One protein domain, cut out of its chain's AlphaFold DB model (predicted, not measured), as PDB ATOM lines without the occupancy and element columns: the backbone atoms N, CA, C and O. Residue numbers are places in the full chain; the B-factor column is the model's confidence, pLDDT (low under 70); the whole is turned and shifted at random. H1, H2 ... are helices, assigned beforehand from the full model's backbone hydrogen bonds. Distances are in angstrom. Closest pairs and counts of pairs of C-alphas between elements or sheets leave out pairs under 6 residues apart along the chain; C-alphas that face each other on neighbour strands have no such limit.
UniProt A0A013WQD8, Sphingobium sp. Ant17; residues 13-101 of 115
ATOM      1  N   ALA A  13      70.504  45.334 -27.427       98.31
ATOM      2  CA  ALA A  13      69.589  44.892 -28.487       98.31
ATOM      3  C   ALA A  13      69.803  45.605 -29.848       98.31
ATOM      4  O   ALA A  13      69.860  44.910 -30.862       98.31
ATOM      5  N   PRO A  14      69.947  46.946 -29.918       98.12
ATOM      6  CA  PRO A  14      70.390  47.636 -31.131       98.12
ATOM      7  C   PRO A  14      71.719  47.128 -31.696       98.12
ATOM      8  O   PRO A  14      71.772  46.809 -32.880       98.12
ATOM      9  N   ILE A  15      72.750  46.983 -30.858       98.25
ATOM     10  CA  ILE A  15      74.066  46.489 -31.287       98.25
ATOM     11  C   ILE A  15      73.956  45.080 -31.863       98.25
ATOM     12  O   ILE A  15      74.456  44.817 -32.951       98.25
ATOM     13  N   ARG A  16      73.217  44.192 -31.192       98.12
ATOM     14  CA  ARG A  16      72.970  42.830 -31.672       98.12
ATOM     15  C   ARG A  16      72.323  42.825 -33.055       98.12
ATOM     16  O   ARG A  16      72.735  42.037 -33.897       98.12
ATOM     17  N   ARG A  17      71.359  43.721 -33.308       98.19
ATOM     18  CA  ARG A  17      70.742  43.872 -34.636       98.19
ATOM     19  C   ARG A  17      71.726  44.382 -35.687       98.19
ATOM     20  O   ARG A  17      71.663  43.923 -36.824       98.19
ATOM     21  N   SER A  18      72.604  45.321 -35.339       97.75
ATOM     22  CA  SER A  18      73.641  45.812 -36.255       97.75
ATOM     23  C   SER A  18      74.621  44.702 -36.613       97.75
ATOM     24  O   SER A  18      74.799  44.422 -37.793       97.75
ATOM     25  N   VAL A  19      75.149  43.991 -35.613       96.25
ATOM     26  CA  VAL A  19      76.029  42.833 -35.817       96.25
ATOM     27  C   VAL A  19      75.352  41.780 -36.693       96.25
ATOM     28  O   VAL A  19      75.951  41.324 -37.659       96.25
ATOM     29  N   SER A  20      74.102  41.404 -36.407       96.81
ATOM     30  CA  SER A  20      73.426  40.341 -37.162       96.81
ATOM     31  C   SER A  20      73.086  40.735 -38.599       96.81
ATOM     32  O   SER A  20      73.067  39.877 -39.474       96.81
ATOM     33  N   ARG A  21      72.756  42.010 -38.844       98.00
ATOM     34  CA  ARG A  21      72.301  42.492 -40.158       98.00
ATOM     35  C   ARG A  21      73.451  42.937 -41.054       98.00
ATOM     36  O   ARG A  21      73.389  42.720 -42.257       98.00
ATOM     37  N   LEU A  22      74.438  43.619 -40.481       97.44
ATOM     38  CA  LEU A  22      75.543  44.232 -41.215       97.44
ATOM     39  C   LEU A  22      76.821  43.400 -41.131       97.44
ATOM     40  O   LEU A  22      77.624  43.457 -42.052       97.44
ATOM     41  N   GLY A  23      77.007  42.612 -40.070       95.44
ATOM     42  CA  GLY A  23      78.152  41.719 -39.926       95.44
ATOM     43  C   GLY A  23      79.492  42.453 -39.923       95.44
ATOM     44  O   GLY A  23      79.657  43.485 -39.270       95.44
ATOM     45  N   LYS A  24      80.456  41.890 -40.659       96.56
ATOM     46  CA  LYS A  24      81.849  42.347 -40.708       96.56
ATOM     47  C   LYS A  24      82.017  43.819 -41.133       96.56
ATOM     48  O   LYS A  24      82.738  44.506 -40.424       96.56
ATOM     49  N   PRO A  25      81.334  44.344 -42.171       97.81
ATOM     50  CA  PRO A  25      81.402  45.766 -42.518       97.81
ATOM     51  C   PRO A  25      81.165  46.727 -41.348       97.81
ATOM     52  O   PRO A  25      81.885  47.706 -41.201       97.81
ATOM     53  N   TRP A  26      80.189  46.432 -40.484       97.88
ATOM     54  CA  TRP A  26      79.924  47.267 -39.309       97.88
ATOM     55  C   TRP A  26      81.024  47.140 -38.251       97.88
ATOM     56  O   TRP A  26      81.361  48.114 -37.585       97.88
ATOM     57  N   LEU A  27      81.606  45.946 -38.103       97.69
ATOM     58  CA  LEU A  27      82.748  45.753 -37.212       97.69
ATOM     59  C   LEU A  27      83.985  46.501 -37.713       97.69
ATOM     60  O   LEU A  27      84.656  47.123 -36.901       97.69
ATOM     61  N   ASP A  28      84.244  46.486 -39.020       98.12
ATOM     62  CA  ASP A  28      85.373  47.185 -39.645       98.12
ATOM     63  C   ASP A  28      85.245  48.709 -39.555       98.12
ATOM     64  O   ASP A  28      86.248  49.405 -39.442       98.12
ATOM     65  N   GLU A  29      84.020  49.234 -39.566       97.75
ATOM     66  CA  GLU A  29      83.766  50.662 -39.366       97.75
ATOM     67  C   GLU A  29      84.036  51.095 -37.918       97.75
ATOM     68  O   GLU A  29      84.569  52.178 -37.680       97.75
ATOM     69  N   VAL A  30      83.656  50.260 -36.945       97.94
ATOM     70  CA  VAL A  30      83.593  50.664 -35.533       97.94
ATOM     71  C   VAL A  30      84.806  50.207 -34.722       97.94
ATOM     72  O   VAL A  30      85.177  50.895 -33.772       97.94
ATOM     73  N   PHE A  31      85.432  49.076 -35.049       97.62
ATOM     74  CA  PHE A  31      86.458  48.418 -34.230       97.62
ATOM     75  C   PHE A  31      87.743  48.142 -35.012       97.62
ATOM     76  O   PHE A  31      87.703  47.633 -36.135       97.62
ATOM     77  N   THR A  32      88.893  48.412 -34.388       97.31
ATOM     78  CA  THR A  32      90.206  48.084 -34.956       97.31
ATOM     79  C   THR A  32      90.381  46.569 -35.060       97.31
ATOM     80  O   THR A  32      89.714  45.800 -34.367       97.31
ATOM     81  N   GLU A  33      91.305  46.103 -35.900       95.81
ATOM     82  CA  GLU A  33      91.579  44.663 -36.044       95.81
ATOM     83  C   GLU A  33      91.963  43.998 -34.709       95.81
ATOM     84  O   GLU A  33      91.570  42.859 -34.429       95.81
ATOM     85  N   ALA A  34      92.686  44.728 -33.853       93.31
ATOM     86  CA  ALA A  34      93.047  44.278 -32.514       93.31
ATOM     87  C   ALA A  34      91.803  44.087 -31.629       93.31
ATOM     88  O   ALA A  34      91.662  43.054 -30.976       93.31
ATOM     89  N   GLU A  35      90.868  45.039 -31.649       95.12
ATOM     90  CA  GLU A  35      89.601  44.924 -30.917       95.12
ATOM     91  C   GLU A  35      88.741  43.784 -31.459       95.12
ATOM     92  O   GLU A  35      88.185  43.007 -30.687       95.12
ATOM     93  N   GLN A  36      88.653  43.645 -32.782       95.69
ATOM     94  CA  GLN A  36      87.883  42.576 -33.412       95.69
ATOM     95  C   GLN A  36      88.400  41.190 -33.018       95.69
ATOM     96  O   GLN A  36      87.594  40.298 -32.758       95.69
ATOM     97  N   THR A  37      89.720  41.024 -32.909       93.56
ATOM     98  CA  THR A  37      90.348  39.778 -32.442       93.56
ATOM     99  C   THR A  37      89.884  39.405 -31.032       93.56
ATOM    100  O   THR A  37      89.640  38.233 -30.749       93.56
ATOM    101  N   GLU A  38      89.688  40.384 -30.154       90.38
ATOM    102  CA  GLU A  38      89.157  40.148 -28.809       90.38
ATOM    103  C   GLU A  38      87.632  39.948 -28.813       90.38
ATOM    104  O   GLU A  38      87.115  39.080 -28.106       90.38
ATOM    105  N   LEU A  39      86.893  40.676 -29.660       92.56
ATOM    106  CA  LEU A  39      85.442  40.520 -29.808       92.56
ATOM    107  C   LEU A  39      85.048  39.112 -30.264       92.56
ATOM    108  O   LEU A  39      84.079  38.561 -29.747       92.56
ATOM    109  N   VAL A  40      85.788  38.513 -31.203       91.44
ATOM    110  CA  VAL A  40      85.488  37.153 -31.689       91.44
ATOM    111  C   VAL A  40      85.800  36.065 -30.661       91.44
ATOM    112  O   VAL A  40      85.273  34.961 -30.765       91.44
ATOM    113  N   ARG A  41      86.637  36.363 -29.661       91.25
ATOM    114  CA  ARG A  41      86.971  35.447 -28.560       91.25
ATOM    115  C   ARG A  41      85.996  35.555 -27.390       91.25
ATOM    116  O   ARG A  41      86.091  34.764 -26.453       91.25
ATOM    117  N   SER A  42      85.086  36.529 -27.411       90.94
ATOM    118  CA  SER A  42      84.167  36.760 -26.306       90.94
ATOM    119  C   SER A  42      83.018  35.749 -26.285       90.94
ATOM    120  O   SER A  42      82.606  35.207 -27.309       90.94
ATOM    121  N   THR A  43      82.453  35.524 -25.097       93.12
ATOM    122  CA  THR A  43      81.283  34.649 -24.920       93.12
ATOM    123  C   THR A  43      80.051  35.160 -25.673       93.12
ATOM    124  O   THR A  43      79.246  34.369 -26.157       93.12
ATOM    125  N   ASP A  44      79.886  36.483 -25.767       95.00
ATOM    126  CA  ASP A  44      78.814  37.117 -26.533       95.00
ATOM    127  C   ASP A  44      79.346  38.375 -27.225       95.00
ATOM    128  O   ASP A  44      79.556  39.424 -26.602       95.00
ATOM    129  N   LEU A  45      79.538  38.262 -28.539       95.38
ATOM    130  CA  LEU A  45      80.089  39.326 -29.374       95.38
ATOM    131  C   LEU A  45      79.278  40.620 -29.255       95.38
ATOM    132  O   LEU A  45      79.864  41.690 -29.125       95.38
ATOM    133  N   ALA A  46      77.944  40.554 -29.234       96.81
ATOM    134  CA  ALA A  46      77.114  41.758 -29.185       96.81
ATOM    135  C   ALA A  46      77.193  42.468 -27.825       96.81
ATOM    136  O   ALA A  46      77.111  43.695 -27.775       96.81
ATOM    137  N   VAL A  47      77.371  41.722 -26.729       95.62
ATOM    138  CA  VAL A  47      77.595  42.309 -25.398       95.62
ATOM    139  C   VAL A  47      78.951  43.009 -25.351       95.62
ATOM    140  O   VAL A  47      79.024  44.166 -24.936       95.62
ATOM    141  N   SER A  48      80.014  42.347 -25.809       94.50
ATOM    142  CA  SER A  48      81.352  42.950 -25.836       94.50
ATOM    143  C   SER A  48      81.424  44.147 -26.784       94.50
ATOM    144  O   SER A  48      81.959  45.189 -26.407       94.50
ATOM    145  N   ALA A  49      80.801  44.055 -27.960       95.94
ATOM    146  CA  ALA A  49      80.711  45.163 -28.904       95.94
ATOM    147  C   ALA A  49      79.931  46.343 -28.307       95.94
ATOM    148  O   ALA A  49      80.359  47.481 -28.452       95.94
ATOM    149  N   ALA A  50      78.838  46.103 -27.573       96.62
ATOM    150  CA  ALA A  50      78.094  47.179 -26.913       96.62
ATOM    151  C   ALA A  50      78.932  47.907 -25.850       96.62
ATOM    152  O   ALA A  50      78.831  49.127 -25.720       96.62
ATOM    153  N   ARG A  51      79.791  47.183 -25.119       93.81
ATOM    154  CA  ARG A  51      80.729  47.786 -24.158       93.81
ATOM    155  C   ARG A  51      81.766  48.661 -24.856       93.81
ATOM    156  O   ARG A  51      81.973  49.793 -24.429       93.81
ATOM    157  N   GLY A  52      82.388  48.151 -25.920       94.62
ATOM    158  CA  GLY A  52      83.364  48.910 -26.702       94.62
ATOM    159  C   GLY A  52      82.737  50.152 -27.340       94.62
ATOM    160  O   GLY A  52      83.262  51.249 -27.190       94.62
ATOM    161  N   PHE A  53      81.555  50.004 -27.946       96.81
ATOM    162  CA  PHE A  53      80.791  51.103 -28.540       96.81
ATOM    163  C   PHE A  53      80.531  52.231 -27.531       96.81
ATOM    164  O   PHE A  53      80.871  53.383 -27.792       96.81
ATOM    165  N   ALA A  54      80.010  51.894 -26.345       96.12
ATOM    166  CA  ALA A  54      79.747  52.874 -25.291       96.12
ATOM    167  C   ALA A  54      81.026  53.571 -24.800       96.12
ATOM    168  O   ALA A  54      81.024  54.773 -24.539       96.12
ATOM    169  N   ALA A  55      82.136  52.835 -24.681       95.06
ATOM    170  CA  ALA A  55      83.413  53.407 -24.260       95.06
ATOM    171  C   ALA A  55      83.957  54.420 -25.283       95.06
ATOM    172  O   ALA A  55      84.465  55.475 -24.892       95.06
ATOM    173  N   LYS A  56      83.816  54.129 -26.581       97.06
ATOM    174  CA  LYS A  56      84.215  55.043 -27.661       97.06
ATOM    175  C   LYS A  56      83.333  56.293 -27.692       97.06
ATOM    176  O   LYS A  56      83.869  57.395 -27.684       97.06
ATOM    177  N   GLU A  57      82.012  56.145 -27.609       97.69
ATOM    178  CA  GLU A  57      81.062  57.269 -27.504       97.69
ATOM    179  C   GLU A  57      81.349  58.167 -26.294       97.69
ATOM    180  O   GLU A  57      81.433  59.390 -26.413       97.69
ATOM    181  N   ALA A  58      81.545  57.573 -25.114       96.75
ATOM    182  CA  ALA A  58      81.884  58.326 -23.910       96.75
ATOM    183  C   ALA A  58      83.206  59.092 -24.078       96.75
ATOM    184  O   ALA A  58      83.308  60.243 -23.655       96.75
ATOM    185  N   SER A  59      84.197  58.495 -24.743       96.00
ATOM    186  CA  SER A  59      85.483  59.147 -25.019       96.00
ATOM    187  C   SER A  59      85.334  60.307 -26.007       96.00
ATOM    188  O   SER A  59      85.821  61.402 -25.739       96.00
ATOM    189  N   ALA A  60      84.594  60.113 -27.100       97.06
ATOM    190  CA  ALA A  60      84.316  61.157 -28.084       97.06
ATOM    191  C   ALA A  60      83.542  62.344 -27.483       97.06
ATOM    192  O   ALA A  60      83.835  63.503 -27.782       97.06
ATOM    193  N   LYS A  61      82.596  62.077 -26.574       96.12
ATOM    194  CA  LYS A  61      81.884  63.122 -25.819       96.12
ATOM    195  C   LYS A  61      82.805  63.876 -24.867       96.12
ATOM    196  O   LYS A  61      82.690  65.093 -24.764       96.12
ATOM    197  N   ALA A  62      83.740  63.188 -24.209       95.94
ATOM    198  CA  ALA A  62      84.724  63.843 -23.348       95.94
ATOM    199  C   ALA A  62      85.639  64.801 -24.132       95.94
ATOM    200  O   ALA A  62      86.052  65.819 -23.584       95.94
ATOM    201  N   LEU A  63      85.905  64.509 -25.410       95.31
ATOM    202  CA  LEU A  63      86.645  65.394 -26.317       95.31
ATOM    203  C   LEU A  63      85.782  66.506 -26.935       95.31
ATOM    204  O   LEU A  63      86.322  67.397 -27.577       95.31
ATOM    205  N   SER A  64      84.460  66.493 -26.723       93.88
ATOM    206  CA  SER A  64      83.496  67.421 -27.341       93.88
ATOM    207  C   SER A  64      83.490  67.413 -28.879       93.88
ATOM    208  O   SER A  64      83.039  68.377 -29.488       93.88
ATOM    209  N   THR A  65      83.947  66.327 -29.510       92.69
ATOM    210  CA  THR A  65      83.997  66.186 -30.979       92.69
ATOM    211  C   THR A  65      82.861  65.328 -31.530       92.69
ATOM    212  O   THR A  65      82.425  65.514 -32.663       92.69
ATOM    213  N   GLY A  66      82.395  64.341 -30.754       90.75
ATOM    214  CA  GLY A  66      81.627  63.232 -31.329       90.75
ATOM    215  C   GLY A  66      82.445  62.501 -32.407       90.75
ATOM    216  O   GLY A  66      83.673  62.438 -32.313       90.75
ATOM    217  N   PHE A  67      81.768  61.980 -33.434       93.06
ATOM    218  CA  PHE A  67      82.380  61.329 -34.606       93.06
ATOM    219  C   PHE A  67      82.240  62.204 -35.857       93.06
ATOM    220  O   PHE A  67      81.561  61.855 -36.823       93.06
ATOM    221  N   GLY A  68      82.838  63.390 -35.781       91.12
ATOM    222  CA  GLY A  68      82.917  64.402 -36.831       91.12
ATOM    223  C   GLY A  68      84.224  65.187 -36.698       91.12
ATOM    224  O   GLY A  68      85.077  64.824 -35.893       91.12
ATOM    225  N   ASP A  69      84.413  66.241 -37.490       91.50
ATOM    226  CA  ASP A  69      85.597  67.119 -37.406       91.50
ATOM    227  C   ASP A  69      86.949  66.379 -37.476       91.50
ATOM    228  O   ASP A  69      87.903  66.694 -36.762       91.50
ATOM    229  N   GLY A  70      87.016  65.365 -38.348       95.44
ATOM    230  CA  GLY A  70      88.201  64.526 -38.548       95.44
ATOM    231  C   GLY A  70      88.397  63.426 -37.502       95.44
ATOM    232  O   GLY A  70      89.420  62.751 -37.544       95.44
ATOM    233  N   VAL A  71      87.445  63.238 -36.581       97.69
ATOM    234  CA  VAL A  71      87.446  62.161 -35.583       97.69
ATOM    235  C   VAL A  71      86.584  60.991 -36.051       97.69
ATOM    236  O   VAL A  71      85.405  61.155 -36.374       97.69
ATOM    237  N   HIS A  72      87.157  59.791 -36.031       98.00
ATOM    238  CA  HIS A  72      86.506  58.559 -36.475       98.00
ATOM    239  C   HIS A  72      86.444  57.500 -35.366       98.00
ATOM    240  O   HIS A  72      87.164  57.558 -34.374       98.00
ATOM    241  N   TRP A  73      85.600  56.481 -35.533       98.06
ATOM    242  CA  TRP A  73      85.476  55.381 -34.565       98.06
ATOM    243  C   TRP A  73      86.794  54.656 -34.285       98.06
ATOM    244  O   TRP A  73      87.095  54.323 -33.138       98.06
ATOM    245  N   LEU A  74      87.585  54.430 -35.334       98.06
ATOM    246  CA  LEU A  74      88.875  53.746 -35.252       98.06
ATOM    247  C   LEU A  74      89.974  54.603 -34.607       98.06
ATOM    248  O   LEU A  74      91.027  54.072 -34.265       98.06
ATOM    249  N   ASP A  75      89.722  55.894 -34.375       98.12
ATOM    250  CA  ASP A  75      90.631  56.748 -33.607       98.12
ATOM    251  C   ASP A  75      90.587  56.441 -32.104       98.12
ATOM    252  O   ASP A  75      91.461  56.872 -31.354       98.12
ATOM    253  N   PHE A  76      89.590  55.684 -31.649       97.38
ATOM    254  CA  PHE A  76      89.477  55.215 -30.276       97.38
ATOM    255  C   PHE A  76      89.696  53.709 -30.255       97.38
ATOM    256  O   PHE A  76      88.911  52.968 -30.836       97.38
ATOM    257  N   GLU A  77      90.711  53.236 -29.542       96.06
ATOM    258  CA  GLU A  77      90.956  51.807 -29.358       96.06
ATOM    259  C   GLU A  77      90.723  51.418 -27.897       96.06
ATOM    260  O   GLU A  77      91.401  51.884 -26.975       96.06
ATOM    261  N   THR A  78      89.732  50.560 -27.673       92.38
ATOM    262  CA  THR A  78      89.372  50.052 -26.352       92.38
ATOM    263  C   THR A  78      90.264  48.873 -25.966       92.38
ATOM    264  O   THR A  78      90.611  48.020 -26.778       92.38
ATOM    265  N   GLY A  79      90.688  48.840 -24.701       82.19
ATOM    266  CA  GLY A  79      91.445  47.713 -24.162       82.19
ATOM    267  C   GLY A  79      90.544  46.553 -23.714       82.19
ATOM    268  O   GLY A  79      89.335  46.736 -23.563       82.19
ATOM    269  N   PRO A  80      91.132  45.378 -23.416       72.81
ATOM    270  CA  PRO A  80      90.399  44.245 -22.863       72.81
ATOM    271  C   PRO A  80      89.669  44.622 -21.576       72.81
ATOM    272  O   PRO A  80      90.228  45.297 -20.697       72.81
ATOM    273  N   ALA A  81      88.439  44.131 -21.456       62.09
ATOM    274  CA  ALA A  81      87.526  44.378 -20.348       62.09
ATOM    275  C   ALA A  81      88.135  44.078 -18.969       62.09
ATOM    276  O   ALA A  81      87.811  44.747 -17.990       62.09
ATOM    277  N   GLU A  82      89.005  43.076 -18.903       63.72
ATOM    278  CA  GLU A  82      89.612  42.524 -17.692       63.72
ATOM    279  C   GLU A  82      90.713  43.428 -17.135       63.72
ATOM    280  O   GLU A  82      91.088  43.310 -15.972       63.72
ATOM    281  N   THR A  83      91.250  44.332 -17.956       62.19
ATOM    282  CA  THR A  83      92.463  45.091 -17.615       62.19
ATOM    283  C   THR A  83      92.205  46.538 -17.206       62.19
ATOM    284  O   THR A  83      93.167  47.253 -16.937       62.19
ATOM    285  N   ALA A  84      90.938  46.981 -17.162       57.44
ATOM    286  CA  ALA A  84      90.543  48.370 -16.882       57.44
ATOM    287  C   ALA A  84      91.405  49.407 -17.637       57.44
ATOM    288  O   ALA A  84      91.724  50.477 -17.116       57.44
ATOM    289  N   ARG A  85      91.853  49.064 -18.852       67.00
ATOM    290  CA  ARG A  85      92.793  49.898 -19.597       67.00
ATOM    291  C   ARG A  85      92.086  51.143 -20.136       67.00
ATOM    292  O   ARG A  85      90.944  51.041 -20.586       67.00
ATOM    293  N   PRO A  86      92.767  52.300 -20.130       76.75
ATOM    294  CA  PRO A  86      92.246  53.506 -20.753       76.75
ATOM    295  C   PRO A  86      92.070  53.287 -22.259       76.75
ATOM    296  O   PRO A  86      92.840  52.550 -22.881       76.75
ATOM    297  N   VAL A  87      91.066  53.948 -22.836       91.62
ATOM    298  CA  VAL A  87      90.903  54.044 -24.292       91.62
ATOM    299  C   VAL A  87      92.141  54.734 -24.866       91.62
ATOM    300  O   VAL A  87      92.530  55.805 -24.394       91.62
ATOM    301  N   ARG A  88      92.789  54.109 -25.852       94.19
ATOM    302  CA  ARG A  88      93.901  54.717 -26.590       94.19
ATOM    303  C   ARG A  88      93.347  55.610 -27.692       94.19
ATOM    304  O   ARG A  88      92.413  55.219 -28.384       94.19
ATOM    305  N   LEU A  89      93.928  56.800 -27.829       95.62
ATOM    306  CA  LEU A  89      93.552  57.771 -28.852       95.62
ATOM    307  C   LEU A  89      94.579  57.770 -29.985       95.62
ATOM    308  O   LEU A  89      95.789  57.837 -29.746       95.62
ATOM    309  N   HIS A  90      94.076  57.753 -31.208       96.38
ATOM    310  CA  HIS A  90      94.812  57.813 -32.464       96.38
ATOM    311  C   HIS A  90      94.238  58.938 -33.336       96.38
ATOM    312  O   HIS A  90      93.265  59.581 -32.944       96.38
ATOM    313  N   GLY A  91      94.874  59.197 -34.483       97.06
ATOM    314  CA  GLY A  91      94.354  60.091 -35.525       97.06
ATOM    315  C   GLY A  91      93.763  61.402 -35.000       97.06
ATOM    316  O   GLY A  91      94.356  62.061 -34.139       97.06
ATOM    317  N   GLY A  92      92.571  61.746 -35.493       97.44
ATOM    318  CA  GLY A  92      91.895  62.989 -35.135       97.44
ATOM    319  C   GLY A  92      91.573  63.083 -33.647       97.44
ATOM    320  O   GLY A  92      91.750  64.146 -33.056       97.44
ATOM    321  N   ALA A  93      91.170  61.984 -33.000       97.50
ATOM    322  CA  ALA A  93      90.864  61.999 -31.566       97.50
ATOM    323  C   ALA A  93      92.082  62.402 -30.719       97.50
ATOM    324  O   ALA A  93      91.962  63.190 -29.778       97.50
ATOM    325  N   ARG A  94      93.270  61.884 -31.054       97.06
ATOM    326  CA  ARG A  94      94.518  62.254 -30.373       97.06
ATOM    327  C   ARG A  94      94.856  63.722 -30.608       97.06
ATOM    328  O   ARG A  94      95.240  64.411 -29.665       97.06
ATOM    329  N   ASP A  95      94.721  64.182 -31.844       96.88
ATOM    330  CA  ASP A  95      95.096  65.539 -32.223       96.88
ATOM    331  C   ASP A  95      94.173  66.572 -31.539       96.88
ATOM    332  O   ASP A  95      94.658  67.553 -30.970       96.88
ATOM    333  N   HIS A  96      92.866  66.296 -31.457       95.56
ATOM    334  CA  HIS A  96      91.911  67.084 -30.660       95.56
ATOM    335  C   HIS A  96      92.237  67.059 -29.165       95.56
ATOM    336  O   HIS A  96      92.287  68.108 -28.523       95.56
ATOM    337  N   ALA A  97      92.523  65.881 -28.602       94.50
ATOM    338  CA  ALA A  97      92.915  65.771 -27.198       94.50
ATOM    339  C   ALA A  97      94.169  66.602 -26.886       94.50
ATOM    340  O   ALA A  97      94.244  67.239 -25.836       94.50
ATOM    341  N   GLN A  98      95.139  66.632 -27.803       94.25
ATOM    342  CA  GLN A  98      96.355  67.422 -27.658       94.25
ATOM    343  C   GLN A  98      96.088  68.928 -27.761       94.25
ATOM    344  O   GLN A  98      96.688  69.692 -27.008       94.25
ATOM    345  N   ALA A  99      95.163  69.357 -28.622       92.44
ATOM    346  CA  ALA A  99      94.748  70.756 -28.726       92.44
ATOM    347  C   ALA A  99      94.031  71.274 -27.462       92.44
ATOM    348  O   ALA A  99      94.109  72.463 -27.156       92.44
ATOM    349  N   LEU A 100      93.373  70.390 -26.700       91.25
ATOM    350  CA  LEU A 100      92.755  70.727 -25.410       91.25
ATOM    351  C   LEU A 100      93.773  70.888 -24.273       91.25
ATOM    352  O   LEU A 100      93.441  71.457 -23.228       91.25
ATOM    353  N   LEU A 101      94.997  70.370 -24.431       90.00
ATOM    354  CA  LEU A 101      96.011  70.494 -23.392       90.00
ATOM    355  C   LEU A 101      96.454  71.958 -23.279       90.00
ATOM    356  O   LEU A 101      96.871  72.561 -24.271       90.00
TER     357      LEU A 101
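AT A GLANCE: This is residues 13 to 101 of the 115 residues of a protein of Sphingobium sp. Ant17 (UniProt A0A013WQD8). One long helix, H4, makes a spine; three short helices, H1, H2 and H3, gather near its first end, and H5 lies near its last end. Between H4 and H5 a long link with no named element, residues 63 to 90, folds back on itself, with a short antiparallel pairing of residues 76 to 77 with 88 to 89. The printed part has 89 residues with five named helices, H1 to H5 in chain order, and no named strand; the class is all helix. It is compact, with a radius of gyration of the C-alphas of 13.0 A and spans of 39 by 27 by 21 A.

HOW THE PARTS SIT: H4, residues 45 to 62, touches H1, residues 13 to 22, with its residues 46 to 50 alone; the closest C-alphas are those of Arg 16 and Ala 46, 5.0 A apart. Their lines are about perpendicular at 73 degrees, only just past steep. H3, residues 33 to 39, and H4 only just touch, only at the corner, with 3 pairs of C-alphas within 8 A, the closest those of Leu 39 and Leu 45 at 5.5 A. H2, residues 24 to 30, is close to H4 but not clearly touching, the closest C-alphas being those of Val 30 and Phe 53 at 7.5 A. H5, residues 91 to 99, is likewise close to H4 but not clearly touching, with C-alphas 60 and 93 the closest at 7.5 A. In H1, H2, H3, H4 and H5 every O i to N i+4 pair is within hydrogen-bond range.

IN THESE COORDINATES: H4 measures 25.7 A from C-alpha 45 at (80.089, 39.326, -29.374) to C-alpha 62. H1 measures 14.1 A from C-alpha 13 at (69.589, 44.892, -28.487), and H5 12.7 A to C-alpha 99 at (94.748, 70.756, -28.726).

THE WHOLE: The two C-alphas farthest apart, those of Arg 21 and Leu 101, are 40.3 A apart. The printed part has no cut; the link from H4 to H5 is long. Residues 81 to 85 are under pLDDT 70.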